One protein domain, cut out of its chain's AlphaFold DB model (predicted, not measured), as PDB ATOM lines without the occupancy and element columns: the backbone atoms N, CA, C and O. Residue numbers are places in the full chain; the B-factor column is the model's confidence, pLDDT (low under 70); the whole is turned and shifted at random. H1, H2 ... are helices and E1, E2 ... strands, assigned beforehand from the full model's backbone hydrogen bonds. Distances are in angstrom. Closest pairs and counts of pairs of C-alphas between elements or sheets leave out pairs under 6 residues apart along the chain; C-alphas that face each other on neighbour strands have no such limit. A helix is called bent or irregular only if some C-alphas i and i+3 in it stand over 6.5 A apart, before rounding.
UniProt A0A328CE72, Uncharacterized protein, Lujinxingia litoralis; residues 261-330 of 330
ATOM      1  N   HIS A 261    -132.208 -51.065 -12.268       91.56
ATOM      2  CA  HIS A 261    -130.782 -50.911 -12.519       91.56
ATOM      3  C   HIS A 261    -130.460 -51.162 -13.988       91.56
ATOM      4  O   HIS A 261    -130.705 -52.242 -14.524       91.56
ATOM      5  N   VAL A 262    -129.883 -50.158 -14.643       89.06
ATOM      6  CA  VAL A 262    -129.501 -50.240 -16.050       89.06
ATOM      7  C   VAL A 262    -128.057 -49.820 -16.218       89.06
ATOM      8  O   VAL A 262    -127.681 -48.715 -15.830       89.06
ATOM      9  N   VAL A 263    -127.267 -50.687 -16.842       86.94
ATOM     10  CA  VAL A 263    -125.905 -50.378 -17.272       86.94
ATOM     11  C   VAL A 263    -125.771 -50.708 -18.750       86.94
ATOM     12  O   VAL A 263    -125.921 -51.858 -19.149       86.94
ATOM     13  N   LEU A 264    -125.504 -49.709 -19.583       83.75
ATOM     14  CA  LEU A 264    -125.404 -49.860 -21.034       83.75
ATOM     15  C   LEU A 264    -124.067 -49.273 -21.504       83.75
ATOM     16  O   LEU A 264    -123.788 -48.095 -21.306       83.75
ATOM     17  N   GLY A 265    -123.226 -50.103 -22.116       75.19
ATOM     18  CA  GLY A 265    -121.929 -49.706 -22.668       75.19
ATOM     19  C   GLY A 265    -122.018 -49.000 -24.028       75.19
ATOM     20  O   GLY A 265    -123.085 -48.547 -24.444       75.19
ATOM     21  N   ASP A 266    -120.882 -48.979 -24.740       67.12
ATOM     22  CA  ASP A 266    -120.508 -48.125 -25.893       67.12
ATOM     23  C   ASP A 266    -121.365 -48.206 -27.176       67.12
ATOM     24  O   ASP A 266    -120.911 -47.825 -28.258       67.12
ATOM     25  N   ALA A 267    -122.595 -48.714 -27.123       59.59
ATOM     26  CA  ALA A 267    -123.310 -49.134 -28.322       59.59
ATOM     27  C   ALA A 267    -124.638 -48.410 -28.612       59.59
ATOM     28  O   ALA A 267    -125.114 -48.517 -29.744       59.59
ATOM     29  N   LEU A 268    -125.218 -47.633 -27.687       68.75
ATOM     30  CA  LEU A 268    -126.535 -47.008 -27.903       68.75
ATOM     31  C   LEU A 268    -126.456 -45.510 -28.262       68.75
ATOM     32  O   LEU A 268    -126.012 -44.714 -27.440       68.75
ATOM     33  N   PRO A 269    -126.932 -45.082 -29.453       64.88
ATOM     34  CA  PRO A 269    -126.998 -43.660 -29.813       64.88
ATOM     35  C   PRO A 269    -128.155 -42.911 -29.126       64.88
ATOM     36  O   PRO A 269    -128.107 -41.689 -29.000       64.88
ATOM     37  N   ALA A 270    -129.192 -43.632 -28.689       69.38
ATOM     38  CA  ALA A 270    -130.347 -43.105 -27.968       69.38
ATOM     39  C   ALA A 270    -130.883 -44.162 -26.991       69.38
ATOM     40  O   ALA A 270    -130.781 -45.365 -27.262       69.38
ATOM     41  N   LEU A 271    -131.456 -43.708 -25.875       71.62
ATOM     42  CA  LEU A 271    -132.125 -44.571 -24.902       71.62
ATOM     43  C   LEU A 271    -133.577 -44.843 -25.332       71.62
ATOM     44  O   LEU A 271    -134.208 -43.955 -25.909       71.62
ATOM     45  N   PRO A 272    -134.119 -46.052 -25.090       70.69
ATOM     46  CA  PRO A 272    -135.557 -46.283 -25.196       70.69
ATOM     47  C   PRO A 272    -136.296 -45.533 -24.072       70.69
ATOM     48  O   PRO A 272    -135.650 -45.065 -23.132       70.69
ATOM     49  N   PRO A 273    -137.638 -45.464 -24.118       73.75
ATOM     50  CA  PRO A 273    -138.412 -45.087 -22.941       73.75
ATOM     51  C   PRO A 273    -138.083 -46.051 -21.791       73.75
ATOM     52  O   PRO A 273    -138.310 -47.258 -21.888       73.75
ATOM     53  N   LEU A 274    -137.492 -45.515 -20.725       82.19
ATOM     54  CA  LEU A 274    -137.190 -46.233 -19.488       82.19
ATOM     55  C   LEU A 274    -138.201 -45.803 -18.412       82.19
ATOM     56  O   LEU A 274    -138.625 -44.645 -18.418       82.19
ATOM     57  N   PRO A 275    -138.589 -46.688 -17.478       83.38
ATOM     58  CA  PRO A 275    -139.559 -46.354 -16.437       83.38
ATOM     59  C   PRO A 275    -138.946 -45.411 -15.390       83.38
ATOM     60  O   PRO A 275    -138.329 -45.856 -14.425       83.38
ATOM     61  N   ALA A 276    -139.112 -44.098 -15.564       78.81
ATOM     62  CA  ALA A 276    -138.530 -43.099 -14.663       78.81
ATOM     63  C   ALA A 276    -138.919 -43.307 -13.184       78.81
ATOM     64  O   ALA A 276    -138.099 -43.063 -12.302       78.81
ATOM     65  N   ASP A 277    -140.127 -43.817 -12.917       83.75
ATOM     66  CA  ASP A 277    -140.649 -44.015 -11.558       83.75
ATOM     67  C   ASP A 277    -139.998 -45.188 -10.804       83.75
ATOM     68  O   ASP A 277    -139.871 -45.136  -9.579       83.75
ATOM     69  N   SER A 278    -139.585 -46.253 -11.503       85.75
ATOM     70  CA  SER A 278    -138.945 -47.424 -10.879       85.75
ATOM     71  C   SER A 278    -137.418 -47.373 -10.934       85.75
ATOM     72  O   SER A 278    -136.749 -48.062 -10.162       85.75
ATOM     73  N   LEU A 279    -136.851 -46.576 -11.845       87.06
ATOM     74  CA  LEU A 279    -135.423 -46.581 -12.133       87.06
ATOM     75  C   LEU A 279    -134.616 -45.926 -11.003       87.06
ATOM     76  O   LEU A 279    -134.683 -44.723 -10.751       87.06
ATOM     77  N   GLN A 280    -133.785 -46.724 -10.336       87.19
ATOM     78  CA  GLN A 280    -132.927 -46.279  -9.239       87.19
ATOM     79  C   GLN A 280    -131.534 -45.888  -9.726       87.19
ATOM     80  O   GLN A 280    -130.936 -44.937  -9.205       87.19
ATOM     81  N   SER A 281    -130.998 -46.621 -10.709       87.06
ATOM     82  CA  SER A 281    -129.706 -46.310 -11.311       87.06
ATOM     83  C   SER A 281    -129.650 -46.527 -12.816       87.06
ATOM     84  O   SER A 281    -130.050 -47.579 -13.310       87.06
ATOM     85  N   LEU A 282    -129.030 -45.579 -13.510       86.06
ATOM     86  CA  LEU A 282    -128.754 -45.635 -14.938       86.06
ATOM     87  C   LEU A 282    -127.302 -45.221 -15.188       86.06
ATOM     88  O   LEU A 282    -126.932 -44.084 -14.896       86.06
ATOM     89  N   ASP A 283    -126.495 -46.142 -15.708       83.88
ATOM     90  CA  ASP A 283    -125.129 -45.899 -16.172       83.88
ATOM     91  C   ASP A 283    -125.055 -46.180 -17.675       83.88
ATOM     92  O   ASP A 283    -125.268 -47.306 -18.125       83.88
ATOM     93  N   VAL A 284    -124.825 -45.140 -18.469       81.19
ATOM     94  CA  VAL A 284    -124.754 -45.242 -19.926       81.19
ATOM     95  C   VAL A 284    -123.436 -44.665 -20.390       81.19
ATOM     96  O   VAL A 284    -123.263 -43.446 -20.430       81.19
ATOM     97  N   ASN A 285    -122.531 -45.541 -20.812       76.69
ATOM     98  CA  ASN A 285    -121.284 -45.136 -21.433       76.69
ATOM     99  C   ASN A 285    -121.415 -45.159 -22.957       76.69
ATOM    100  O   ASN A 285    -120.835 -46.005 -23.615       76.69
ATOM    101  N   ALA A 286    -122.201 -44.255 -23.538       73.75
ATOM    102  CA  ALA A 286    -122.335 -44.129 -24.989       73.75
ATOM    103  C   ALA A 286    -122.517 -42.658 -25.384       73.75
ATOM    104  O   ALA A 286    -123.024 -41.884 -24.581       73.75
ATOM    105  N   PRO A 287    -122.117 -42.223 -26.593       71.56
ATOM    106  CA  PRO A 287    -122.299 -40.843 -27.031       71.56
ATOM    107  C   PRO A 287    -123.774 -40.569 -27.370       71.56
ATOM    108  O   PRO A 287    -124.153 -40.552 -28.541       71.56
ATOM    109  N   LEU A 288    -124.608 -40.351 -26.348       74.75
ATOM    110  CA  LEU A 288    -126.033 -40.076 -26.529       74.75
ATOM    111  C   LEU A 288    -126.258 -38.798 -27.353       74.75
ATOM    112  O   LEU A 288    -125.549 -37.792 -27.190       74.75
ATOM    113  N   THR A 289    -127.252 -38.849 -28.246       74.06
ATOM    114  CA  THR A 289    -127.690 -37.705 -29.068       74.06
ATOM    115  C   THR A 289    -128.897 -36.957 -28.486       74.06
ATOM    116  O   THR A 289    -129.145 -35.818 -28.870       74.06
ATOM    117  N   SER A 290    -129.630 -37.576 -27.557       71.44
ATOM    118  CA  SER A 290    -130.764 -37.007 -26.810       71.44
ATOM    119  C   SER A 290    -130.949 -37.762 -25.486       71.44
ATOM    120  O   SER A 290    -130.484 -38.899 -25.360       71.44
ATOM    121  N   VAL A 291    -131.600 -37.133 -24.504       72.00
ATOM    122  CA  VAL A 291    -131.912 -37.722 -23.191       72.00
ATOM    123  C   VAL A 291    -133.352 -37.364 -22.837       72.00
ATOM    124  O   VAL A 291    -133.740 -36.212 -22.997       72.00
ATOM    125  N   ASP A 292    -134.132 -38.340 -22.372       75.56
ATOM    126  CA  ASP A 292    -135.501 -38.106 -21.905       75.56
ATOM    127  C   ASP A 292    -135.486 -37.256 -20.616       75.56
ATOM    128  O   ASP A 292    -134.851 -37.669 -19.634       75.56
ATOM    129  N   PRO A 293    -136.171 -36.095 -20.582       73.06
ATOM    130  CA  PRO A 293    -136.233 -35.234 -19.403       73.06
ATOM    131  C   PRO A 293    -136.745 -35.929 -18.141       73.06
ATOM    132  O   PRO A 293    -136.312 -35.590 -17.038       73.06
ATOM    133  N   ALA A 294    -137.606 -36.941 -18.287       75.50
ATOM    134  CA  ALA A 294    -138.133 -37.711 -17.165       75.50
ATOM    135  C   ALA A 294    -137.029 -38.420 -16.361       75.50
ATOM    136  O   ALA A 294    -137.208 -38.688 -15.177       75.50
ATOM    137  N   LEU A 295    -135.854 -38.670 -16.955       76.56
ATOM    138  CA  LEU A 295    -134.725 -39.324 -16.284       76.56
ATOM    139  C   LEU A 295    -133.992 -38.424 -15.278       76.56
ATOM    140  O   LEU A 295    -133.126 -38.909 -14.547       76.56
ATOM    141  N   ALA A 296    -134.313 -37.127 -15.207       72.44
ATOM    142  CA  ALA A 296    -133.688 -36.206 -14.257       72.44
ATOM    143  C   ALA A 296    -133.962 -36.586 -12.789       72.44
ATOM    144  O   ALA A 296    -133.120 -36.337 -11.921       72.44
ATOM    145  N   SER A 297    -135.106 -37.225 -12.519       74.62
ATOM    146  CA  SER A 297    -135.526 -37.681 -11.186       74.62
ATOM    147  C   SER A 297    -134.771 -38.923 -10.690       74.62
ATOM    148  O   SER A 297    -134.836 -39.243  -9.504       74.62
ATOM    149  N   VAL A 298    -134.019 -39.609 -11.559       80.44
ATOM    150  CA  VAL A 298    -133.322 -40.857 -11.223       80.44
ATOM    151  C   VAL A 298    -132.231 -40.604 -10.178       80.44
ATOM    152  O   VAL A 298    -131.380 -39.719 -10.320       80.44
ATOM    153  N   ASN A 299    -132.224 -41.415  -9.117       75.12
ATOM    154  CA  ASN A 299    -131.343 -41.223  -7.960       75.12
ATOM    155  C   ASN A 299    -129.854 -41.298  -8.325       75.12
ATOM    156  O   ASN A 299    -129.083 -40.401  -7.971       75.12
ATOM    157  N   ARG A 300    -129.439 -42.360  -9.028       76.50
ATOM    158  CA  ARG A 300    -128.053 -42.576  -9.469       76.50
ATOM    159  C   ARG A 300    -127.964 -42.532 -10.987       76.50
ATOM    160  O   ARG A 300    -128.221 -43.524 -11.655       76.50
ATOM    161  N   LEU A 301    -127.550 -41.393 -11.522       77.19
ATOM    162  CA  LEU A 301    -127.481 -41.175 -12.961       77.19
ATOM    163  C   LEU A 301    -126.041 -40.900 -13.405       77.19
ATOM    164  O   LEU A 301    -125.422 -39.938 -12.947       77.19
ATOM    165  N   ARG A 302    -125.526 -41.735 -14.307       76.25
ATOM    166  CA  ARG A 302    -124.277 -41.536 -15.047       76.25
ATOM    167  C   ARG A 302    -124.582 -41.643 -16.531       76.25
ATOM    168  O   ARG A 302    -125.033 -42.678 -17.005       76.25
ATOM    169  N   LEU A 303    -124.358 -40.555 -17.256       74.25
ATOM    170  CA  LEU A 303    -124.618 -40.485 -18.687       74.25
ATOM    171  C   LEU A 303    -123.399 -39.905 -19.388       74.25
ATOM    172  O   LEU A 303    -122.926 -38.826 -19.028       74.25
ATOM    173  N   THR A 304    -122.958 -40.581 -20.439       72.00
ATOM    174  CA  THR A 304    -122.092 -39.994 -21.455       72.00
ATOM    175  C   THR A 304    -122.986 -39.333 -22.512       72.00
ATOM    176  O   THR A 304    -123.971 -39.905 -22.971       72.00
ATOM    177  N   CYS A 305    -122.707 -38.080 -22.872       67.19
ATOM    178  CA  CYS A 305    -123.525 -37.308 -23.815       67.19
ATOM    179  C   CYS A 305    -122.628 -36.497 -24.758       67.19
ATOM    180  O   CYS A 305    -121.561 -36.021 -24.354       67.19
ATOM    181  N   THR A 306    -123.030 -36.350 -26.026       68.19
ATOM    182  CA  THR A 306    -122.266 -35.561 -27.010       68.19
ATOM    183  C   THR A 306    -122.437 -34.053 -26.801       68.19
ATOM    184  O   THR A 306    -123.456 -33.589 -26.290       68.19
ATOM    185  N   LYS A 307    -121.465 -33.248 -27.264       68.75
ATOM    186  CA  LYS A 307    -121.576 -31.774 -27.234       68.75
ATOM    187  C   LYS A 307    -122.797 -31.251 -27.995       68.75
ATOM    188  O   LYS A 307    -123.435 -30.310 -27.537       68.75
ATOM    189  N   GLN A 308    -123.120 -31.865 -29.134       67.19
ATOM    190  CA  GLN A 308    -124.301 -31.518 -29.930       67.19
ATOM    191  C   GLN A 308    -125.604 -31.831 -29.189       67.19
ATOM    192  O   GLN A 308    -126.486 -30.983 -29.167       67.19
ATOM    193  N   ALA A 309    -125.702 -32.996 -28.547       64.56
ATOM    194  CA  ALA A 309    -126.872 -33.374 -27.756       64.56
ATOM    195  C   ALA A 309    -127.099 -32.439 -26.571       64.56
ATOM    196  O   ALA A 309    -128.200 -31.938 -26.388       64.56
ATOM    197  N   TYR A 310    -126.039 -32.128 -25.820       70.56
ATOM    198  CA  TYR A 310    -126.107 -31.168 -24.718       70.56
ATOM    199  C   TYR A 310    -126.557 -29.773 -25.189       70.56
ATOM    200  O   TYR A 310    -127.343 -29.098 -24.524       70.56
ATOM    201  N   ALA A 311    -126.086 -29.340 -26.363       68.94
ATOM    202  CA  ALA A 311    -126.494 -28.078 -26.972       68.94
ATOM    203  C   ALA A 311    -127.932 -28.100 -27.527       68.94
ATOM    204  O   ALA A 311    -128.522 -27.037 -27.689       68.94
ATOM    205  N   ALA A 312    -128.505 -29.273 -27.794       66.75
ATOM    206  CA  ALA A 312    -129.891 -29.413 -28.234       66.75
ATOM    207  C   ALA A 312    -130.901 -29.428 -27.072       66.75
ATOM    208  O   ALA A 312    -132.088 -29.257 -27.326       66.75
ATOM    209  N   LEU A 313    -130.434 -29.607 -25.829       68.81
ATOM    210  CA  LEU A 313    -131.287 -29.565 -24.641       68.81
ATOM    211  C   LEU A 313    -131.876 -28.160 -24.423       68.81
ATOM    212  O   LEU A 313    -131.170 -27.159 -24.601       68.81
ATOM    213  N   SER A 314    -133.142 -28.106 -24.005       74.56
ATOM    214  CA  SER A 314    -133.813 -26.897 -23.518       74.56
ATOM    215  C   SER A 314    -133.131 -26.358 -22.255       74.56
ATOM    216  O   SER A 314    -132.346 -27.055 -21.606       74.56
ATOM    217  N   ASP A 315    -133.397 -25.104 -21.890       71.19
ATOM    218  CA  ASP A 315    -132.787 -24.523 -20.688       71.19
ATOM    219  C   ASP A 315    -133.251 -25.243 -19.407       71.19
ATOM    220  O   ASP A 315    -132.413 -25.526 -18.550       71.19
ATOM    221  N   ASP A 316    -134.516 -25.677 -19.344       67.75
ATOM    222  CA  ASP A 316    -135.058 -26.499 -18.251       67.75
ATOM    223  C   ASP A 316    -134.357 -27.869 -18.161       67.75
ATOM    224  O   ASP A 316    -134.018 -28.348 -17.078       67.75
ATOM    225  N   GLU A 317    -134.065 -28.498 -19.305       65.50
ATOM    226  CA  GLU A 317    -133.318 -29.761 -19.368       65.50
ATOM    227  C   GLU A 317    -131.856 -29.566 -18.939       65.50
ATOM    228  O   GLU A 317    -131.298 -30.355 -18.171       65.50
ATOM    229  N   ARG A 318    -131.203 -28.491 -19.385       68.19
ATOM    230  CA  ARG A 318    -129.829 -28.176 -18.969       68.19
ATOM    231  C   ARG A 318    -129.740 -27.825 -17.493       68.19
ATOM    232  O   ARG A 318    -128.711 -28.109 -16.883       68.19
ATOM    233  N   GLU A 319    -130.769 -27.222 -16.912       69.06
ATOM    234  CA  GLU A 319    -130.847 -26.970 -15.477       69.06
ATOM    235  C   GLU A 319    -131.033 -28.283 -14.704       69.06
ATOM    236  O   GLU A 319    -130.251 -28.571 -13.791       69.06
ATOM    237  N   ALA A 320    -131.962 -29.137 -15.147       64.50
ATOM    238  CA  ALA A 320    -132.251 -30.434 -14.539       64.50
ATOM    239  C   ALA A 320    -131.049 -31.400 -14.558       64.50
ATOM    240  O   ALA A 320    -130.785 -32.097 -13.575       64.50
ATOM    241  N   PHE A 321    -130.274 -31.428 -15.649       64.81
ATOM    242  CA  PHE A 321    -129.138 -32.347 -15.806       64.81
ATOM    243  C   PHE A 321    -127.761 -31.700 -15.602       64.81
ATOM    244  O   PHE A 321    -126.755 -32.409 -15.488       64.81
ATOM    245  N   GLY A 322    -127.680 -30.370 -15.542       58.94
ATOM    246  CA  GLY A 322    -126.437 -29.615 -15.702       58.94
ATOM    247  C   GLY A 322    -125.331 -30.004 -14.727       58.94
ATOM    248  O   GLY A 322    -124.194 -30.200 -15.143       58.94
ATOM    249  N   ALA A 323    -125.621 -30.166 -13.434       58.53
ATOM    250  CA  ALA A 323    -124.594 -30.546 -12.456       58.53
ATOM    251  C   ALA A 323    -124.077 -31.985 -12.655       58.53
ATOM    252  O   ALA A 323    -122.904 -32.256 -12.405       58.53
ATOM    253  N   ARG A 324    -124.936 -32.889 -13.139       60.88
ATOM    254  CA  ARG A 324    -124.651 -34.324 -13.291       60.88
ATOM    255  C   ARG A 324    -123.980 -34.652 -14.629       60.88
ATOM    256  O   ARG A 324    -123.082 -35.485 -14.654       60.88
ATOM    257  N   LEU A 325    -124.335 -33.952 -15.711       56.47
ATOM    258  CA  LEU A 325    -123.675 -34.077 -17.020       56.47
ATOM    259  C   LEU A 325    -122.309 -33.375 -17.062       56.47
ATOM    260  O   LEU A 325    -121.390 -33.879 -17.701       56.47
ATOM    261  N   ARG A 326    -122.131 -32.250 -16.345       51.34
ATOM    262  CA  ARG A 326    -120.839 -31.535 -16.277       51.34
ATOM    263  C   ARG A 326    -119.715 -32.383 -15.662       51.34
ATOM    264  O   ARG A 326    -118.573 -32.250 -16.086       51.34
ATOM    265  N   ALA A 327    -120.032 -33.271 -14.715       47.97
ATOM    266  CA  ALA A 327    -119.059 -34.168 -14.083       47.97
ATOM    267  C   ALA A 327    -118.572 -35.307 -15.000       47.97
ATOM    268  O   ALA A 327    -117.513 -35.865 -14.752       47.97
ATOM    269  N   ALA A 328    -119.312 -35.641 -16.064       43.25
ATOM    270  CA  ALA A 328    -118.889 -36.630 -17.058       43.25
ATOM    271  C   ALA A 328    -117.901 -36.058 -18.100       43.25
ATOM    272  O   ALA A 328    -117.407 -36.797 -18.948       43.25
ATOM    273  N   TRP A 329    -117.638 -34.744 -18.074       44.41
ATOM    274  CA  TRP A 329    -116.786 -34.029 -19.037       44.41
ATOM    275  C   TRP A 329    -115.512 -33.404 -18.436       44.41
ATOM    276  O   TRP A 329    -114.701 -32.892 -19.210       44.41
ATOM    277  N   ALA A 330    -115.351 -33.398 -17.107       37.50
ATOM    278  CA  ALA A 330    -114.148 -32.907 -16.422       37.50
ATOM    279  C   ALA A 330    -113.156 -34.049 -16.179       37.50
ATOM    280  O   ALA A 330    -111.945 -33.819 -16.393       37.50
TER     281      ALA A 330
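Overview. This is residues 261 to 330 of the 330 residues of an uncharacterized protein of Lujinxingia litoralis (UniProt A0A328CE72). A small wall of three parallel strands, E1, E2 and E3 side by side in that order, has the long link of residues 265 to 280 and the short helix H1 on one side of it, with its other face bare. H3, the longest helix, lies beside the E3 edge, and H2 lies past the far end of E3; both helices only graze the sheet. The printed part has 70 residues with three named helices and three named strands, in the order E1, E2, H1, E3, H2, H3, and its class is mixed, helices and strands. It is compact, with a radius of gyration of the C-alphas of 11.0 A, and rounded, spanning 27 by 25 by 22 A.

Arrangement. The inner strand E2, residues 281 to 288, bends by 76 degrees at residue 285. Edge strand E1, residues 261 to 264, is its parallel neighbour at 18 degrees, with N 264 and O 283 at 2.8 A and N 262 and O 281 at 2.9 A, within hydrogen-bond range. Edge strand E3, residues 300 to 305, is parallel to E2 at 2 degrees, with N 302 and O 282 at 2.8 A. E2, H1, residues 293 to 297, and E3 form a strand-helix-strand unit, two parallel neighbour strands with a helix between them in the chain, and its crossover is right-handed. H1 is not on the sheet. H3, residues 315 to 326, is on the sheet but only grazes it with residues 321 to 326; its closest C-alphas to E3 are those of Leu 325 and Leu 303, 6.7 A apart. H3 touches H1 with residues 317 to 321 alone, the closest C-alphas being those of Ala 320 and Ala 296, 6.0 A apart. H2, residues 307 to 312, is on the sheet but only grazes it with residues 307 to 310. H2 and H3 are close but not clearly touching, with the closest C-alphas, those of Tyr 310 and Arg 318, 7.5 A apart. They run opposite ways at a shallow tilt of 22 degrees. H1 and H2 are apart. In H2 every O i to N i+4 pair is within hydrogen-bond range, against 6 of 8 in H3 and 0 of 1 in H1, where 1 of 2 O i to N i+3 pairs is.

Along the chain. E1 begins at C-alpha 261, (-130.782, -50.911, -12.519), and is 10.1 A long. E2 measures 16.9 A and E3 15.9 A. H1 is irregular, but only just: C-alphas 294 and 297 are 6.52 A apart. H2 measures 8.7 A. H3 measures 14.5 A, ends at C-alpha 326, (-120.839, -31.535, -16.277), and is irregular, with C-alphas 320 and 323 7.9 A apart.

Size, cuts and confidence. The C-alphas farthest apart, those of Ser 278 and Ala 330, are 29.3 A apart. The printed part has no cut and ends at the chain's last residue, 330. The link from E1 to E2, 16 residues, is long; the other links are tight. The mean pLDDT of the printed part is 71.5, and 28 residues are under 70, among them residues 316 to 330.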